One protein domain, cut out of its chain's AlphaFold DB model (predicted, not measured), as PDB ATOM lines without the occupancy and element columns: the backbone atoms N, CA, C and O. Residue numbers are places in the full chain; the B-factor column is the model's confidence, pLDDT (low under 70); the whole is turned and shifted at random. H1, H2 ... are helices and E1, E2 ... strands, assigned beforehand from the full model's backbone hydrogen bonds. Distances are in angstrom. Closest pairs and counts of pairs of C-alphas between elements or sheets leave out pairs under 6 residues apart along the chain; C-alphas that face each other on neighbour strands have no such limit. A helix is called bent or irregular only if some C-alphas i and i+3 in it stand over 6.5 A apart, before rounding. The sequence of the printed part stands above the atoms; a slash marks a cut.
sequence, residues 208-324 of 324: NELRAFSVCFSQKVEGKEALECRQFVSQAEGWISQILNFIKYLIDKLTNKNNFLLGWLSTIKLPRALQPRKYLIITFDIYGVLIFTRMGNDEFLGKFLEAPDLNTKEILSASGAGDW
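Overview. This is residues 208 to 324 of the 324 residues of the protein "Hypothetical protein" of Meloidogyne enterolobii (UniProt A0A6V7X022). A small three-stranded sheet, E1, E2 and E3, has the long helix H2 passing near it, and H1 and H3 fold back on opposite ends of H2; H3 is beside the edge strand E3. Residues 307 to 324 trail from E3 with no named element. The printed part has 117 residues, in the order H1 H2 H3 E1 E2 E3; the class is mixed, helices and strands, and the sheet, order E1 E2 E3, is antiparallel. It is only just compact, close to loose, with a radius of gyration of the C-alphas of 15.8 A and spans of 44 by 34 by 23 A.

Arrangement. E1, residues 279 to 283, E2, 288 to 296, and E3, 299 to 306, form a meander, each strand the antiparallel neighbour of the one before. N 282 and O 290 are 2.8 A apart between E1 and E2, and N 291 and O 303 are 2.8 A apart between E2 and E3, both within hydrogen-bond range. H3, residues 257 to 265, stands at the sheet's level, its height over the sheet 1.8 A; the closest C-alphas of H3 and E3, Leu 265 and Gly 302, are 4.8 A apart. H2, residues 224 to 251, only grazes the sheet with residues 236 to 247. With residues 243 to 251 alone H2 touches H3 in a helical hairpin, a shallow tilt of 15 degrees, opposite ways; the closest C-alphas, Leu 250 and Lys 257, are 6.4 A apart. With residues 226 to 233 alone H2 touches H1, residues 208 to 220, in another helical hairpin, a shallow tilt of 19 degrees, opposite ways; the closest C-alphas, Ser 218 and Ala 226, are 4.7 A apart. H1 only grazes the sheet with residues 208 to 210, and H1 and H3 are apart. Every O i to N i+4 pair is within hydrogen-bond range in H1, 21 of 24 in H2 and 4 of 5 in H3.

Along the chain. H2 is 39.7 A long, with a kink of 34 degrees near residue 238. H3, 13.2 A, is only just irregular, C-alphas 257 and 260 being 6.8 A apart. H1 is 18.7 A long and begins at C-alpha 208 (274.867, 156.527, 112.682). E1, E2 and E3 measure 12.7 A, 25.5 A and 23.0 A; E3 ends at C-alpha 306 (279.878, 172.500, 120.498).

Size, cuts and confidence. The C-alphas farthest apart, Lys 220 and Leu 254, are 48.0 A apart. The printed part has no cut, and the link from H3 to E1 is long, 13 residues. Residues 241, 244 and 246 to 263 have pLDDT under 70.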
ATOM      1  N   ASN A 208     275.063 157.704 113.533       94.94
ATOM      2  CA  ASN A 208     274.867 156.527 112.682       94.94
ATOM      3  C   ASN A 208     274.161 155.392 113.433       94.94
ATOM      4  O   ASN A 208     273.244 154.776 112.887       94.94
ATOM      5  N   GLU A 209     274.507 155.170 114.696       97.62
ATOM      6  CA  GLU A 209     273.793 154.248 115.580       97.62
ATOM      7  C   GLU A 209     272.357 154.704 115.822       97.62
ATOM      8  O   GLU A 209     271.438 153.895 115.739       97.62
ATOM      9  N   LEU A 210     272.123 156.005 116.028       97.38
ATOM     10  CA  LEU A 210     270.770 156.546 116.181       97.38
ATOM     11  C   LEU A 210     269.921 156.330 114.914       97.38
ATOM     12  O   LEU A 210     268.731 156.003 114.994       97.38
ATOM     13  N   ARG A 211     270.524 156.468 113.725       96.94
ATOM     14  CA  ARG A 211     269.874 156.120 112.451       96.94
ATOM     15  C   ARG A 211     269.510 154.645 112.401       96.94
ATOM     16  O   ARG A 211     268.348 154.340 112.121       96.94
ATOM     17  N   ALA A 212     270.457 153.758 112.694       98.00
ATOM     18  CA  ALA A 212     270.212 152.320 112.730       98.00
ATOM     19  C   ALA A 212     269.112 151.963 113.740       98.00
ATOM     20  O   ALA A 212     268.184 151.234 113.395       98.00
ATOM     21  N   PHE A 213     269.129 152.580 114.924       98.12
ATOM     22  CA  PHE A 213     268.094 152.432 115.944       98.12
ATOM     23  C   PHE A 213     266.717 152.786 115.395       98.12
ATOM     24  O   PHE A 213     265.789 151.991 115.507       98.12
ATOM     25  N   SER A 214     266.579 153.934 114.728       97.56
ATOM     26  CA  SER A 214     265.293 154.339 114.152       97.56
ATOM     27  C   SER A 214     264.794 153.373 113.071       97.56
ATOM     28  O   SER A 214     263.585 153.160 112.936       97.56
ATOM     29  N   VAL A 215     265.708 152.769 112.304       97.25
ATOM     30  CA  VAL A 215     265.379 151.770 111.280       97.25
ATOM     31  C   VAL A 215     264.902 150.480 111.933       97.25
ATOM     32  O   VAL A 215     263.816 150.020 111.588       97.25
ATOM     33  N   CYS A 216     265.659 149.943 112.891       97.50
ATOM     34  CA  CYS A 216     265.287 148.743 113.637       97.50
ATOM     35  C   CYS A 216     263.960 148.930 114.379       97.50
ATOM     36  O   CYS A 216     263.074 148.088 114.255       97.50
ATOM     37  N   PHE A 217     263.768 150.067 115.053       97.88
ATOM     38  CA  PHE A 217     262.514 150.391 115.733       97.88
ATOM     39  C   PHE A 217     261.324 150.355 114.764       97.88
ATOM     40  O   PHE A 217     260.316 149.721 115.052       97.88
ATOM     41  N   SER A 218     261.463 150.935 113.567       96.69
ATOM     42  CA  SER A 218     260.388 150.957 112.555       96.69
ATOM     43  C   SER A 218     260.064 149.592 111.940       96.69
ATOM     44  O   SER A 218     259.049 149.456 111.265       96.69
ATOM     45  N   GLN A 219     260.945 148.602 112.095       95.81
ATOM     46  CA  GLN A 219     260.697 147.224 111.659       95.81
ATOM     47  C   GLN A 219     259.967 146.404 112.729       95.81
ATOM     48  O   GLN A 219     259.439 145.338 112.420       95.81
ATOM     49  N   LYS A 220     259.991 146.867 113.982       94.81
ATOM     50  CA  LYS A 220     259.434 146.172 115.148       94.81
ATOM     51  C   LYS A 220     258.128 146.801 115.621       94.81
ATOM     52  O   LYS A 220     257.216 146.085 116.005       94.81
ATOM     53  N   VAL A 221     258.034 148.124 115.548       95.12
ATOM     54  CA  VAL A 221     256.866 148.911 115.939       95.12
ATOM     55  C   VAL A 221     256.298 149.578 114.693       95.12
ATOM     56  O   VAL A 221     257.023 150.227 113.942       95.12
ATOM     57  N   GLU A 222     254.996 149.426 114.465       90.31
ATOM     58  CA  GLU A 222     254.298 150.052 113.339       90.31
ATOM     59  C   GLU A 222     253.580 151.346 113.754       90.31
ATOM     60  O   GLU A 222     253.387 151.641 114.931       90.31
ATOM     61  N   GLY A 223     253.139 152.121 112.763       94.12
ATOM     62  CA  GLY A 223     252.240 153.248 112.986       94.12
ATOM     63  C   GLY A 223     252.941 154.561 113.333       94.12
ATOM     64  O   GLY A 223     253.949 154.940 112.731       94.12
ATOM     65  N   LYS A 224     252.326 155.320 114.242       95.69
ATOM     66  CA  LYS A 224     252.671 156.724 114.498       95.69
ATOM     67  C   LYS A 224     254.035 156.853 115.175       95.69
ATOM     68  O   LYS A 224     254.813 157.731 114.819       95.69
ATOM     69  N   GLU A 225     254.334 155.956 116.099       96.44
ATOM     70  CA  GLU A 225     255.538 155.923 116.919       96.44
ATOM     71  C   GLU A 225     256.793 155.756 116.051       96.44
ATOM     72  O   GLU A 225     257.769 156.496 116.200       96.44
ATOM     73  N   ALA A 226     256.752 154.832 115.087       96.44
ATOM     74  CA  ALA A 226     257.836 154.622 114.133       96.44
ATOM     75  C   ALA A 226     258.031 155.822 113.205       96.44
ATOM     76  O   ALA A 226     259.162 156.256 112.971       96.44
ATOM     77  N   LEU A 227     256.930 156.400 112.713       96.62
ATOM     78  CA  LEU A 227     256.982 157.585 111.864       96.62
ATOM     79  C   LEU A 227     257.607 158.776 112.603       96.62
ATOM     80  O   LEU A 227     258.499 159.422 112.055       96.62
ATOM     81  N   GLU A 228     257.191 159.037 113.844       96.50
ATOM     82  CA  GLU A 228     257.751 160.104 114.683       96.50
ATOM     83  C   GLU A 228     259.247 159.889 114.946       96.50
ATOM     84  O   GLU A 228     260.036 160.825 114.806       96.50
ATOM     85  N   CYS A 229     259.662 158.654 115.251       96.81
ATOM     86  CA  CYS A 229     261.072 158.320 115.447       96.81
ATOM     87  C   CYS A 229     261.908 158.592 114.185       96.81
ATOM     88  O   CYS A 229     262.960 159.228 114.257       96.81
ATOM     89  N   ARG A 230     261.442 158.148 113.009       96.06
ATOM     90  CA  ARG A 230     262.149 158.354 111.731       96.06
ATOM     91  C   ARG A 230     262.197 159.820 111.326       96.06
ATOM     92  O   ARG A 230     263.228 160.282 110.838       96.06
ATOM     93  N   GLN A 231     261.103 160.549 111.534       95.12
ATOM     94  CA  GLN A 231     261.037 161.981 111.255       95.12
ATOM     95  C   GLN A 231     262.003 162.762 112.139       95.12
ATOM     96  O   GLN A 231     262.723 163.611 111.619       95.12
ATOM     97  N   PHE A 232     262.075 162.449 113.435       94.88
ATOM     98  CA  PHE A 232     263.028 163.087 114.340       94.88
ATOM     99  C   PHE A 232     264.471 162.882 113.880       94.88
ATOM    100  O   PHE A 232     265.201 163.857 113.736       94.88
ATOM    101  N   VAL A 233     264.877 161.642 113.583       94.25
ATOM    102  CA  VAL A 233     266.253 161.372 113.136       94.25
ATOM    103  C   VAL A 233     266.553 162.077 111.812       94.25
ATOM    104  O   VAL A 233     267.610 162.686 111.669       94.25
ATOM    105  N   SER A 234     265.606 162.092 110.871       92.00
ATOM    106  CA  SER A 234     265.762 162.841 109.618       92.00
ATOM    107  C   SER A 234     265.890 164.354 109.837       92.00
ATOM    108  O   SER A 234     266.598 165.015 109.081       92.00
ATOM    109  N   GLN A 235     265.209 164.920 110.836       89.50
ATOM    110  CA  GLN A 235     265.306 166.341 111.177       89.50
ATOM    111  C   GLN A 235     266.615 166.670 111.900       89.50
ATOM    112  O   GLN A 235     267.225 167.698 111.603       89.50
ATOM    113  N   ALA A 236     267.066 165.787 112.794       87.81
ATOM    114  CA  ALA A 236     268.299 165.946 113.558       87.81
ATOM    115  C   ALA A 236     269.536 166.095 112.661       87.81
ATOM    116  O   ALA A 236     270.412 166.906 112.953       87.81
ATOM    117  N   GLU A 237     269.558 165.417 111.512       80.06
ATOM    118  CA  GLU A 237     270.596 165.597 110.491       80.06
ATOM    119  C   GLU A 237     270.667 167.043 109.969       80.06
ATOM    120  O   GLU A 237     271.744 167.617 109.798       80.06
ATOM    121  N   GLY A 238     269.503 167.666 109.760       79.62
ATOM    122  CA  GLY A 238     269.405 169.052 109.310       79.62
ATOM    123  C   GLY A 238     269.784 170.069 110.387       79.62
ATOM    124  O   GLY A 238     270.251 171.165 110.060       79.62
ATOM    125  N   TRP A 239     269.621 169.722 111.668       80.62
ATOM    126  CA  TRP A 239     269.909 170.620 112.787       80.62
ATOM    127  C   TRP A 239     271.384 170.966 112.894       80.62
ATOM    128  O   TRP A 239     271.690 172.129 113.121       80.62
ATOM    129  N   ILE A 240     272.296 170.019 112.669       71.62
ATOM    130  CA  ILE A 240     273.746 170.262 112.773       71.62
ATOM    131  C   ILE A 240     274.160 171.429 111.870       71.62
ATOM    132  O   ILE A 240     274.763 172.400 112.321       71.62
ATOM    133  N   SER A 241     273.763 171.374 110.595       69.50
ATOM    134  CA  SER A 241     274.079 172.425 109.622       69.50
ATOM    135  C   SER A 241     273.488 173.779 110.030       69.50
ATOM    136  O   SER A 241     274.120 174.817 109.845       69.50
ATOM    137  N   GLN A 242     272.282 173.789 110.606       71.88
ATOM    138  CA  GLN A 242     271.630 175.015 111.072       71.88
ATOM    139  C   GLN A 242     272.298 175.582 112.330       71.88
ATOM    140  O   GLN A 242     272.553 176.784 112.385       71.88
ATOM    141  N   ILE A 243     272.625 174.726 113.303       70.81
ATOM    142  CA  ILE A 243     273.312 175.079 114.549       70.81
ATOM    143  C   ILE A 243     274.669 175.701 114.225       70.81
ATOM    144  O   ILE A 243     274.951 176.803 114.686       70.81
ATOM    145  N   LEU A 244     275.473 175.065 113.371       69.19
ATOM    146  CA  LEU A 244     276.799 175.569 113.001       69.19
ATOM    147  C   LEU A 244     276.726 176.893 112.235       69.19
ATOM    148  O   LEU A 244     277.460 177.831 112.547       69.19
ATOM    149  N   ASN A 245     275.809 177.011 111.266       70.19
ATOM    150  CA  ASN A 245     275.598 178.265 110.539       70.19
ATOM    151  C   ASN A 245     275.168 179.398 111.481       70.19
ATOM    152  O   ASN A 245     275.616 180.537 111.331       70.19
ATOM    153  N   PHE A 246     274.330 179.091 112.469       67.69
ATOM    154  CA  PHE A 246     273.865 180.057 113.454       67.69
ATOM    155  C   PHE A 246     274.962 180.458 114.450       67.69
ATOM    156  O   PHE A 246     275.132 181.647 114.719       67.69
ATOM    157  N   ILE A 247     275.754 179.502 114.950       66.12
ATOM    158  CA  ILE A 247     276.911 179.781 115.811       66.12
ATOM    159  C   ILE A 247     277.897 180.693 115.080       66.12
ATOM    160  O   ILE A 247     278.309 181.711 115.639       66.12
ATOM    161  N   LYS A 248     278.217 180.386 113.816       64.88
ATOM    162  CA  LYS A 248     279.104 181.205 112.981       64.88
ATOM    163  C   LYS A 248     278.562 182.626 112.797       64.88
ATOM    164  O   LYS A 248     279.283 183.591 113.029       64.88
ATOM    165  N   TYR A 249     277.269 182.759 112.502       63.50
ATOM    166  CA  TYR A 249     276.598 184.057 112.391       63.50
ATOM    167  C   TYR A 249     276.647 184.890 113.685       63.50
ATOM    168  O   TYR A 249     276.778 186.114 113.633       63.50
ATOM    169  N   LEU A 250     276.534 184.254 114.856       61.09
ATOM    170  CA  LEU A 250     276.598 184.940 116.150       61.09
ATOM    171  C   LEU A 250     278.021 185.351 116.550       61.09
ATOM    172  O   LEU A 250     278.179 186.403 117.173       61.09
ATOM    173  N   ILE A 251     279.047 184.571 116.176       58.31
ATOM    174  CA  ILE A 251     280.464 184.967 116.323       58.31
ATOM    175  C   ILE A 251     280.705 186.287 115.588       58.31
ATOM    176  O   ILE A 251     281.254 187.220 116.171       58.31
ATOM    177  N   ASP A 252     280.198 186.394 114.360       56.28
ATOM    178  CA  ASP A 252     280.353 187.587 113.522       56.28
ATOM    179  C   ASP A 252     279.600 188.820 114.067       56.28
ATOM    180  O   ASP A 252     279.846 189.943 113.624       56.28
ATOM    181  N   LYS A 253     278.684 188.644 115.034       58.47
ATOM    182  CA  LYS A 253     277.820 189.713 115.566       58.47
ATOM    183  C   LYS A 253     277.957 190.017 117.064       58.47
ATOM    184  O   LYS A 253     277.187 190.839 117.558       58.47
ATOM    185  N   LEU A 254     278.933 189.437 117.773       52.94
ATOM    186  CA  LEU A 254     279.201 189.695 119.205       52.94
ATOM    187  C   LEU A 254     277.944 189.598 120.104       52.94
ATOM    188  O   LEU A 254     277.803 190.333 121.082       52.94
ATOM    189  N   THR A 255     277.006 188.706 119.783       56.50
ATOM    190  CA  THR A 255     275.778 188.499 120.567       56.50
ATOM    191  C   THR A 255     275.848 187.237 121.424       56.50
ATOM    192  O   THR A 255     276.572 186.286 121.138       56.50
ATOM    193  N   ASN A 256     275.102 187.256 122.532       56.09
ATOM    194  CA  ASN A 256     275.156 186.274 123.615       56.09
ATOM    195  C   ASN A 256     274.727 184.868 123.126       56.09
ATOM    196  O   ASN A 256     273.535 184.558 123.084       56.09
ATOM    197  N   LYS A 257     275.707 184.035 122.731       54.47
ATOM    198  CA  LYS A 257     275.533 182.735 122.046       54.47
ATOM    199  C   LYS A 257     274.551 181.770 122.711       54.47
ATOM    200  O   LYS A 257     273.806 181.072 122.027       54.47
ATOM    201  N   ASN A 258     274.541 181.735 124.040       53.91
ATOM    202  CA  ASN A 258     273.937 180.629 124.778       53.91
ATOM    203  C   ASN A 258     272.405 180.711 124.874       53.91
ATOM    204  O   ASN A 258     271.738 179.687 124.788       53.91
ATOM    205  N   ASN A 259     271.815 181.906 124.990       54.50
ATOM    206  CA  ASN A 259     270.391 182.021 125.346       54.50
ATOM    207  C   ASN A 259     269.419 181.627 124.217       54.50
ATOM    208  O   ASN A 259     268.331 181.139 124.507       54.50
ATOM    209  N   PHE A 260     269.783 181.810 122.942       55.88
ATOM    210  CA  PHE A 260     268.885 181.493 121.818       55.88
ATOM    211  C   PHE A 260     268.886 180.002 121.453       55.88
ATOM    212  O   PHE A 260     267.819 179.414 121.285       55.88
ATOM    213  N   LEU A 261     270.067 179.375 121.373       59.47
ATOM    214  CA  LEU A 261     270.186 177.939 121.089       59.47
ATOM    215  C   LEU A 261     269.531 177.096 122.190       59.47
ATOM    216  O   LEU A 261     268.809 176.152 121.878       59.47
ATOM    217  N   LEU A 262     269.707 177.482 123.461       59.56
ATOM    218  CA  LEU A 262     269.013 176.859 124.593       59.56
ATOM    219  C   LEU A 262     267.486 176.991 124.469       59.56
ATOM    220  O   LEU A 262     266.764 176.036 124.738       59.56
ATOM    221  N   GLY A 263     266.998 178.149 124.012       62.53
ATOM    222  CA  GLY A 263     265.571 178.389 123.803       62.53
ATOM    223  C   GLY A 263     264.972 177.489 122.721       62.53
ATOM    224  O   GLY A 263     263.976 176.823 122.978       62.53
ATOM    225  N   TRP A 264     265.580 177.402 121.535       72.56
ATOM    226  CA  TRP A 264     265.045 176.551 120.463       72.56
ATOM    227  C   TRP A 264     265.138 175.053 120.791       72.56
ATOM    228  O   TRP A 264     264.136 174.352 120.660       72.56
ATOM    229  N   LEU A 265     266.280 174.560 121.283       76.06
ATOM    230  CA  LEU A 265     266.441 173.141 121.630       76.06
ATOM    231  C   LEU A 265     265.484 172.684 122.744       76.06
ATOM    232  O   LEU A 265     265.021 171.548 122.712       76.06
ATOM    233  N   SER A 266     265.116 173.573 123.675       71.69
ATOM    234  CA  SER A 266     264.099 173.288 124.702       71.69
ATOM    235  C   SER A 266     262.683 173.066 124.144       71.69
ATOM    236  O   SER A 266     261.826 172.549 124.852       71.69
ATOM    237  N   THR A 267     262.429 173.421 122.876       77.50
ATOM    238  CA  THR A 267     261.129 173.206 122.206       77.50
ATOM    239  C   THR A 267     261.058 171.892 121.428       77.50
ATOM    240  O   THR A 267     259.981 171.507 120.968       77.50
ATOM    241  N   ILE A 268     262.185 171.193 121.265       85.31
ATOM    242  CA  ILE A 268     262.241 169.936 120.521       85.31
ATOM    243  C   ILE A 268     261.624 168.827 121.369       85.31
ATOM    244  O   ILE A 268     262.156 168.438 122.407       85.31
ATOM    245  N   LYS A 269     260.511 168.275 120.887       89.12
ATOM    246  CA  LYS A 269     259.872 167.122 121.513       89.12
ATOM    247  C   LYS A 269     260.580 165.837 121.092       89.12
ATOM    248  O   LYS A 269     260.581 165.486 119.914       89.12
ATOM    249  N   LEU A 270     261.138 165.123 122.066       93.44
ATOM    250  CA  LEU A 270     261.764 163.824 121.844       93.44
ATOM    251  C   LEU A 270     260.678 162.748 121.622       93.44
ATOM    252  O   LEU A 270     259.785 162.631 122.467       93.44
ATOM    253  N   PRO A 271     260.693 161.973 120.518       95.12
ATOM    254  CA  PRO A 271     259.740 160.884 120.301       95.12
ATOM    255  C   PRO A 271     259.871 159.823 121.383       95.12
ATOM    256  O   PRO A 271     260.994 159.510 121.766       95.12
ATOM    257  N   ARG A 272     258.759 159.206 121.808       94.81
ATOM    258  CA  ARG A 272     258.745 158.188 122.878       94.81
ATOM    259  C   ARG A 272     259.795 157.088 122.676       94.81
ATOM    260  O   ARG A 272     260.460 156.703 123.627       94.81
ATOM    261  N   ALA A 273     259.984 156.639 121.435       96.38
ATOM    262  CA  ALA A 273     260.965 155.613 121.067       96.38
ATOM    263  C   ALA A 273     262.415 155.970 121.442       96.38
ATOM    264  O   ALA A 273     263.245 155.086 121.609       96.38
ATOM    265  N   LEU A 274     262.711 157.266 121.561       96.75
ATOM    266  CA  LEU A 274     264.028 157.823 121.857       96.75
ATOM    267  C   LEU A 274     264.120 158.379 123.285       96.75
ATOM    268  O   LEU A 274     265.035 159.140 123.570       96.75
ATOM    269  N   GLN A 275     263.180 158.050 124.177       96.12
ATOM    270  CA  GLN A 275     263.136 158.594 125.535       96.12
ATOM    271  C   GLN A 275     263.684 157.604 126.583       96.12
ATOM    272  O   GLN A 275     262.903 156.845 127.158       96.12
ATOM    273  N   PRO A 276     264.986 157.643 126.921       97.06
ATOM    274  CA  PRO A 276     265.517 156.908 128.069       97.06
ATOM    275  C   PRO A 276     265.009 157.501 129.393       97.06
ATOM    276  O   PRO A 276     264.427 158.593 129.432       97.06
ATOM    277  N   ARG A 277     265.230 156.817 130.519       96.44
ATOM    278  CA  ARG A 277     264.767 157.274 131.842       96.44
ATOM    279  C   ARG A 277     265.432 158.575 132.292       96.44
ATOM    280  O   ARG A 277     264.822 159.293 133.079       96.44
ATOM    281  N   LYS A 278     266.622 158.930 131.786       96.31
ATOM    282  CA  LYS A 278     267.330 160.146 132.220       96.31
ATOM    283  C   LYS A 278     267.959 160.967 131.093       96.31
ATOM    284  O   LYS A 278     267.600 162.136 130.950       96.31
ATOM    285  N   TYR A 279     268.873 160.390 130.314       97.62
ATOM    286  CA  TYR A 279     269.672 161.130 129.330       97.62
ATOM    287  C   TYR A 279     269.736 160.422 127.978       97.62
ATOM    288  O   TYR A 279     270.105 159.255 127.907       97.62
ATOM    289  N   LEU A 280     269.446 161.155 126.904       97.75
ATOM    290  CA  LEU A 280     269.851 160.780 125.549       97.75
ATOM    291  C   LEU A 280     271.013 161.687 125.136       97.75
ATOM    292  O   LEU A 280     270.860 162.909 125.141       97.75
ATOM    293  N   ILE A 281     272.154 161.098 124.791       97.38
ATOM    294  CA  ILE A 281     273.391 161.801 124.442       97.38
ATOM    295  C   ILE A 281     273.762 161.408 123.013       97.38
ATOM    296  O   ILE A 281     274.206 160.296 122.778       97.38
ATOM    297  N   ILE A 282     273.556 162.303 122.051       95.81
ATOM    298  CA  ILE A 282     273.835 162.028 120.638       95.81
ATOM    299  C   ILE A 282     275.138 162.711 120.248       95.81
ATOM    300  O   ILE A 282     275.210 163.945 120.269       95.81
ATOM    301  N   THR A 283     276.150 161.934 119.867       93.81
ATOM    302  CA  THR A 283     277.418 162.482 119.369       93.81
ATOM    303  C   THR A 283     277.359 162.722 117.856       93.81
ATOM    304  O   THR A 283     276.783 161.945 117.087       93.81
ATOM    305  N   PHE A 284     277.934 163.846 117.427       90.81
ATOM    306  CA  PHE A 284     277.985 164.304 116.038       90.81
ATOM    307  C   PHE A 284     279.431 164.588 115.613       90.81
ATOM    308  O   PHE A 284     279.733 165.674 115.119       90.81
ATOM    309  N   ASP A 285     280.331 163.628 115.826       87.31
ATOM    310  CA  ASP A 285     281.751 163.714 115.464       87.31
ATOM    311  C   ASP A 285     282.378 165.075 115.849       87.31
ATOM    312  O   ASP A 285     282.237 165.558 116.973       87.31
ATOM    313  N   ILE A 286     283.027 165.740 114.889       85.38
ATOM    314  CA  ILE A 286     283.704 167.035 115.048       85.38
ATOM    315  C   ILE A 286     282.762 168.215 115.323       85.38
ATOM    316  O   ILE A 286     283.233 169.339 115.467       85.38
ATOM    317  N   TYR A 287     281.445 168.011 115.323       86.06
ATOM    318  CA  TYR A 287     280.480 169.091 115.516       86.06
ATOM    319  C   TYR A 287     280.116 169.282 116.987       86.06
ATOM    320  O   TYR A 287     279.892 170.415 117.418       86.06
ATOM    321  N   GLY A 288     280.070 168.200 117.764       88.94
ATOM    322  CA  GLY A 288     279.737 168.246 119.185       88.94
ATOM    323  C   GLY A 288     278.694 167.218 119.598       88.94
ATOM    324  O   GLY A 288     278.544 166.170 118.974       88.94
ATOM    325  N   VAL A 289     277.973 167.519 120.677       91.94
ATOM    326  CA  VAL A 289     277.065 166.581 121.344       91.94
ATOM    327  C   VAL A 289     275.720 167.242 121.623       91.94
ATOM    328  O   VAL A 289     275.655 168.339 122.180       91.94
ATOM    329  N   LEU A 290     274.631 166.563 121.267       92.12
ATOM    330  CA  LEU A 290     273.269 166.955 121.622       92.12
ATOM    331  C   LEU A 290     272.776 166.108 122.794       92.12
ATOM    332  O   LEU A 290     272.679 164.891 122.696       92.12
ATOM    333  N   ILE A 291     272.428 166.765 123.893       94.44
ATOM    334  CA  ILE A 291     272.008 166.127 125.136       94.44
ATOM    335  C   ILE A 291     270.545 166.467 125.391       94.44
ATOM    336  O   ILE A 291     270.194 167.640 125.503       94.44
ATOM    337  N   PHE A 292     269.704 165.451 125.551       95.38
ATOM    338  CA  PHE A 292     268.349 165.593 126.074       95.38
ATOM    339  C   PHE A 292     268.307 165.091 127.515       95.38
ATOM    340  O   PHE A 292     268.614 163.933 127.784       95.38
ATOM    341  N   THR A 293     267.915 165.964 128.443       96.00
ATOM    342  CA  THR A 293     267.765 165.649 129.873       96.00
ATOM    343  C   THR A 293     266.293 165.563 130.241       96.00
ATOM    344  O   THR A 293     265.563 166.529 130.022       96.00
ATOM    345  N   ARG A 294     265.848 164.448 130.824       94.75
ATOM    346  CA  ARG A 294     264.469 164.309 131.306       94.75
ATOM    347  C   ARG A 294     264.215 165.244 132.496       94.75
ATOM    348  O   ARG A 294     264.950 165.204 133.479       94.75
ATOM    349  N   MET A 295     263.158 166.052 132.416       91.94
ATOM    350  CA  MET A 295     262.750 167.008 133.459       91.94
ATOM    351  C   MET A 295     261.587 166.489 134.329       91.94
ATOM    352  O   MET A 295     261.425 166.934 135.463       91.94
ATOM    353  N   GLY A 296     260.799 165.538 133.812       83.56
ATOM    354  CA  GLY A 296     259.598 164.959 134.437       83.56
ATOM    355  C   GLY A 296     258.469 164.794 133.407       83.56
ATOM    356  O   GLY A 296     258.516 165.442 132.372       83.56
ATOM    357  N   ASN A 297     257.477 163.924 133.648       79.19
ATOM    358  CA  ASN A 297     256.281 163.747 132.792       79.19
ATOM    359  C   ASN A 297     256.558 163.658 131.268       79.19
ATOM    360  O   ASN A 297     255.874 164.300 130.475       79.19
ATOM    361  N   ASP A 298     257.573 162.885 130.864       81.94
ATOM    362  CA  ASP A 298     258.025 162.732 129.463       81.94
ATOM    363  C   ASP A 298     258.527 164.013 128.767       81.94
ATOM    364  O   ASP A 298     258.723 164.035 127.549       81.94
ATOM    365  N   GLU A 299     258.805 165.070 129.530       89.50
ATOM    366  CA  GLU A 299     259.433 166.295 129.039       89.50
ATOM    367  C   GLU A 299     260.962 166.203 129.092       89.50
ATOM    368  O   GLU A 299     261.552 165.751 130.081       89.50
ATOM    369  N   PHE A 300     261.606 166.680 128.024       92.88
ATOM    370  CA  PHE A 300     263.057 166.694 127.872       92.88
ATOM    371  C   PHE A 300     263.566 168.096 127.550       92.88
ATOM    372  O   PHE A 300     263.021 168.789 126.695       92.88
ATOM    373  N   LEU A 301     264.663 168.479 128.198       92.19
ATOM    374  CA  LEU A 301     265.415 169.687 127.898       92.19
ATOM    375  C   LEU A 301     266.593 169.348 126.980       92.19
ATOM    376  O   LEU A 301     267.511 168.635 127.390       92.19
ATOM    377  N   GLY A 302     266.570 169.874 125.753       90.06
ATOM    378  CA  GLY A 302     267.666 169.757 124.792       90.06
ATOM    379  C   GLY A 302     268.768 170.799 125.013       90.06
ATOM    380  O   GLY A 302     268.490 171.987 125.188       90.06
ATOM    381  N   LYS A 303     270.031 170.372 124.952       88.56
ATOM    382  CA  LYS A 303     271.224 171.227 125.001       88.56
ATOM    383  C   LYS A 303     272.266 170.728 124.007       88.56
ATOM    384  O   LYS A 303     272.578 169.547 123.994       88.56
ATOM    385  N   PHE A 304     272.844 171.635 123.225       87.69
ATOM    386  CA  PHE A 304     273.970 171.326 122.348       87.69
ATOM    387  C   PHE A 304     275.274 171.827 122.970       87.69
ATOM    388  O   PHE A 304     275.346 172.969 123.434       87.69
ATOM    389  N   LEU A 305     276.283 170.964 122.995       87.62
ATOM    390  CA  LEU A 305     277.656 171.279 123.365       87.62
ATOM    391  C   LEU A 305     278.495 171.237 122.091       87.62
ATOM    392  O   LEU A 305     278.660 170.172 121.505       87.62
ATOM    393  N   GLU A 306     278.986 172.395 121.656       84.94
ATOM    394  CA  GLU A 306     279.878 172.500 120.498       84.94
ATOM    395  C   GLU A 306     281.209 171.804 120.804       84.94
ATOM    396  O   GLU A 306     281.756 171.964 121.901       84.94
ATOM    397  N   ALA A 307     281.721 171.028 119.846       84.44
ATOM    398  CA  ALA A 307     283.064 170.475 119.953       84.44
ATOM    399  C   ALA A 307     284.111 171.609 119.976       84.44
ATOM    400  O   ALA A 307     283.894 172.661 119.369       84.44
ATOM    401  N   PRO A 308     285.256 171.427 120.655       83.56
ATOM    402  CA  PRO A 308     286.360 172.372 120.540       83.56
ATOM    403  C   PRO A 308     286.815 172.504 119.078       83.56
ATOM    404  O   PRO A 308     286.742 171.545 118.311       83.56
ATOM    405  N   ASP A 309     287.310 173.686 118.700       80.50
ATOM    406  CA  ASP A 309     287.872 173.914 117.365       80.50
ATOM    407  C   ASP A 309     289.174 173.114 117.221       80.50
ATOM    408  O   ASP A 309     290.227 173.492 117.743       80.50
ATOM    409  N   LEU A 310     289.070 171.951 116.580       80.88
ATOM    410  CA  LEU A 310     290.182 171.042 116.348       80.88
ATOM    411  C   LEU A 310     290.781 171.309 114.969       80.88
ATOM    412  O   LEU A 310     290.113 171.196 113.938       80.88
ATOM    413  N   ASN A 311     292.086 171.574 114.932       82.94
ATOM    414  CA  ASN A 311     292.824 171.561 113.681       82.94
ATOM    415  C   ASN A 311     292.833 170.127 113.139       82.94
ATOM    416  O   ASN A 311     293.531 169.259 113.659       82.94
ATOM    417  N   THR A 312     292.089 169.867 112.064       79.44
ATOM    418  CA  THR A 312     291.965 168.517 111.487       79.44
ATOM    419  C   THR A 312     293.298 167.915 111.045       79.44
ATOM    420  O   THR A 312     293.407 166.700 110.923       79.44
ATOM    421  N   LYS A 313     294.340 168.738 110.854       81.25
ATOM    422  CA  LYS A 313     295.706 168.274 110.564       81.25
ATOM    423  C   LYS A 313     296.441 167.710 111.785       81.25
ATOM    424  O   LYS A 313     297.463 167.058 111.607       81.25
ATOM    425  N   GLU A 314     295.959 167.985 112.994       84.06
ATOM    426  CA  GLU A 314     296.529 167.513 114.265       84.06
ATOM    427  C   GLU A 314     295.836 166.244 114.782       84.06
ATOM    428  O   GLU A 314     296.330 165.608 115.713       84.06
ATOM    429  N   ILE A 315     294.720 165.837 114.168       82.50
ATOM    430  CA  ILE A 315     294.007 164.611 114.531       82.50
ATOM    431  C   ILE A 315     294.846 163.404 114.097       82.50
ATOM    432  O   ILE A 315     294.971 163.101 112.911       82.50
ATOM    433  N   LEU A 316     295.420 162.703 115.078       79.75
ATOM    434  CA  LEU A 316     296.218 161.494 114.852       79.75
ATOM    435  C   LEU A 316     295.365 160.231 114.681       79.75
ATOM    436  O   LEU A 316     295.814 159.271 114.056       79.75
ATOM    437  N   SER A 317     294.186 160.200 115.302       79.31
ATOM    438  CA  SER A 317     293.171 159.152 115.174       79.31
ATOM    439  C   SER A 317     291.859 159.660 115.774       79.31
ATOM    440  O   SER A 317     291.885 160.450 116.717       79.31
ATOM    441  N   ALA A 318     290.734 159.206 115.222       82.00
ATOM    442  CA  ALA A 318     289.399 159.385 115.795       82.00
ATOM    443  C   ALA A 318     288.866 158.087 116.439       82.00
ATOM    444  O   ALA A 318     287.732 158.055 116.909       82.00
ATOM    445  N   SER A 319     289.669 157.015 116.443       81.94
ATOM    446  CA  SER A 319     289.277 155.727 117.019       81.94
ATOM    447  C   SER A 319     289.016 155.864 118.520       81.94
ATOM    448  O   SER A 319     289.820 156.460 119.240       81.94
ATOM    449  N   GLY A 320     287.871 155.343 118.966       84.94
ATOM    450  CA  GLY A 320     287.409 155.403 120.353       84.94
ATOM    451  C   GLY A 320     286.981 156.790 120.839       84.94
ATOM    452  O   GLY A 320     286.684 156.936 122.015       84.94
ATOM    453  N   ALA A 321     286.932 157.821 119.985       89.75
ATOM    454  CA  ALA A 321     286.628 159.187 120.430       89.75
ATOM    455  C   ALA A 321     285.234 159.348 121.064       89.75
ATOM    456  O   ALA A 321     285.047 160.267 121.849       89.75
ATOM    457  N   GLY A 322     284.267 158.492 120.713       88.62
ATOM    458  CA  GLY A 322     282.948 158.468 121.353       88.62
ATOM    459  C   GLY A 322     282.935 157.786 122.724       88.62
ATOM    460  O   GLY A 322     282.064 158.094 123.532       88.62
ATOM    461  N   ASP A 323     283.903 156.902 122.984       91.06
ATOM    462  CA  ASP A 323     284.023 156.154 124.240       91.06
ATOM    463  C   ASP A 323     284.708 156.980 125.351       91.06
ATOM    464  O   ASP A 323     284.611 156.635 126.528       91.06
ATOM    465  N   TRP A 324     285.457 158.023 124.969       90.06
ATOM    466  CA  TRP A 324     286.214 158.926 125.851       90.06
ATOM    467  C   TRP A 324     285.399 160.152 126.273       90.06
ATOM    468  O   TRP A 324     285.522 160.543 127.459       90.06
TER     469      TRP A 324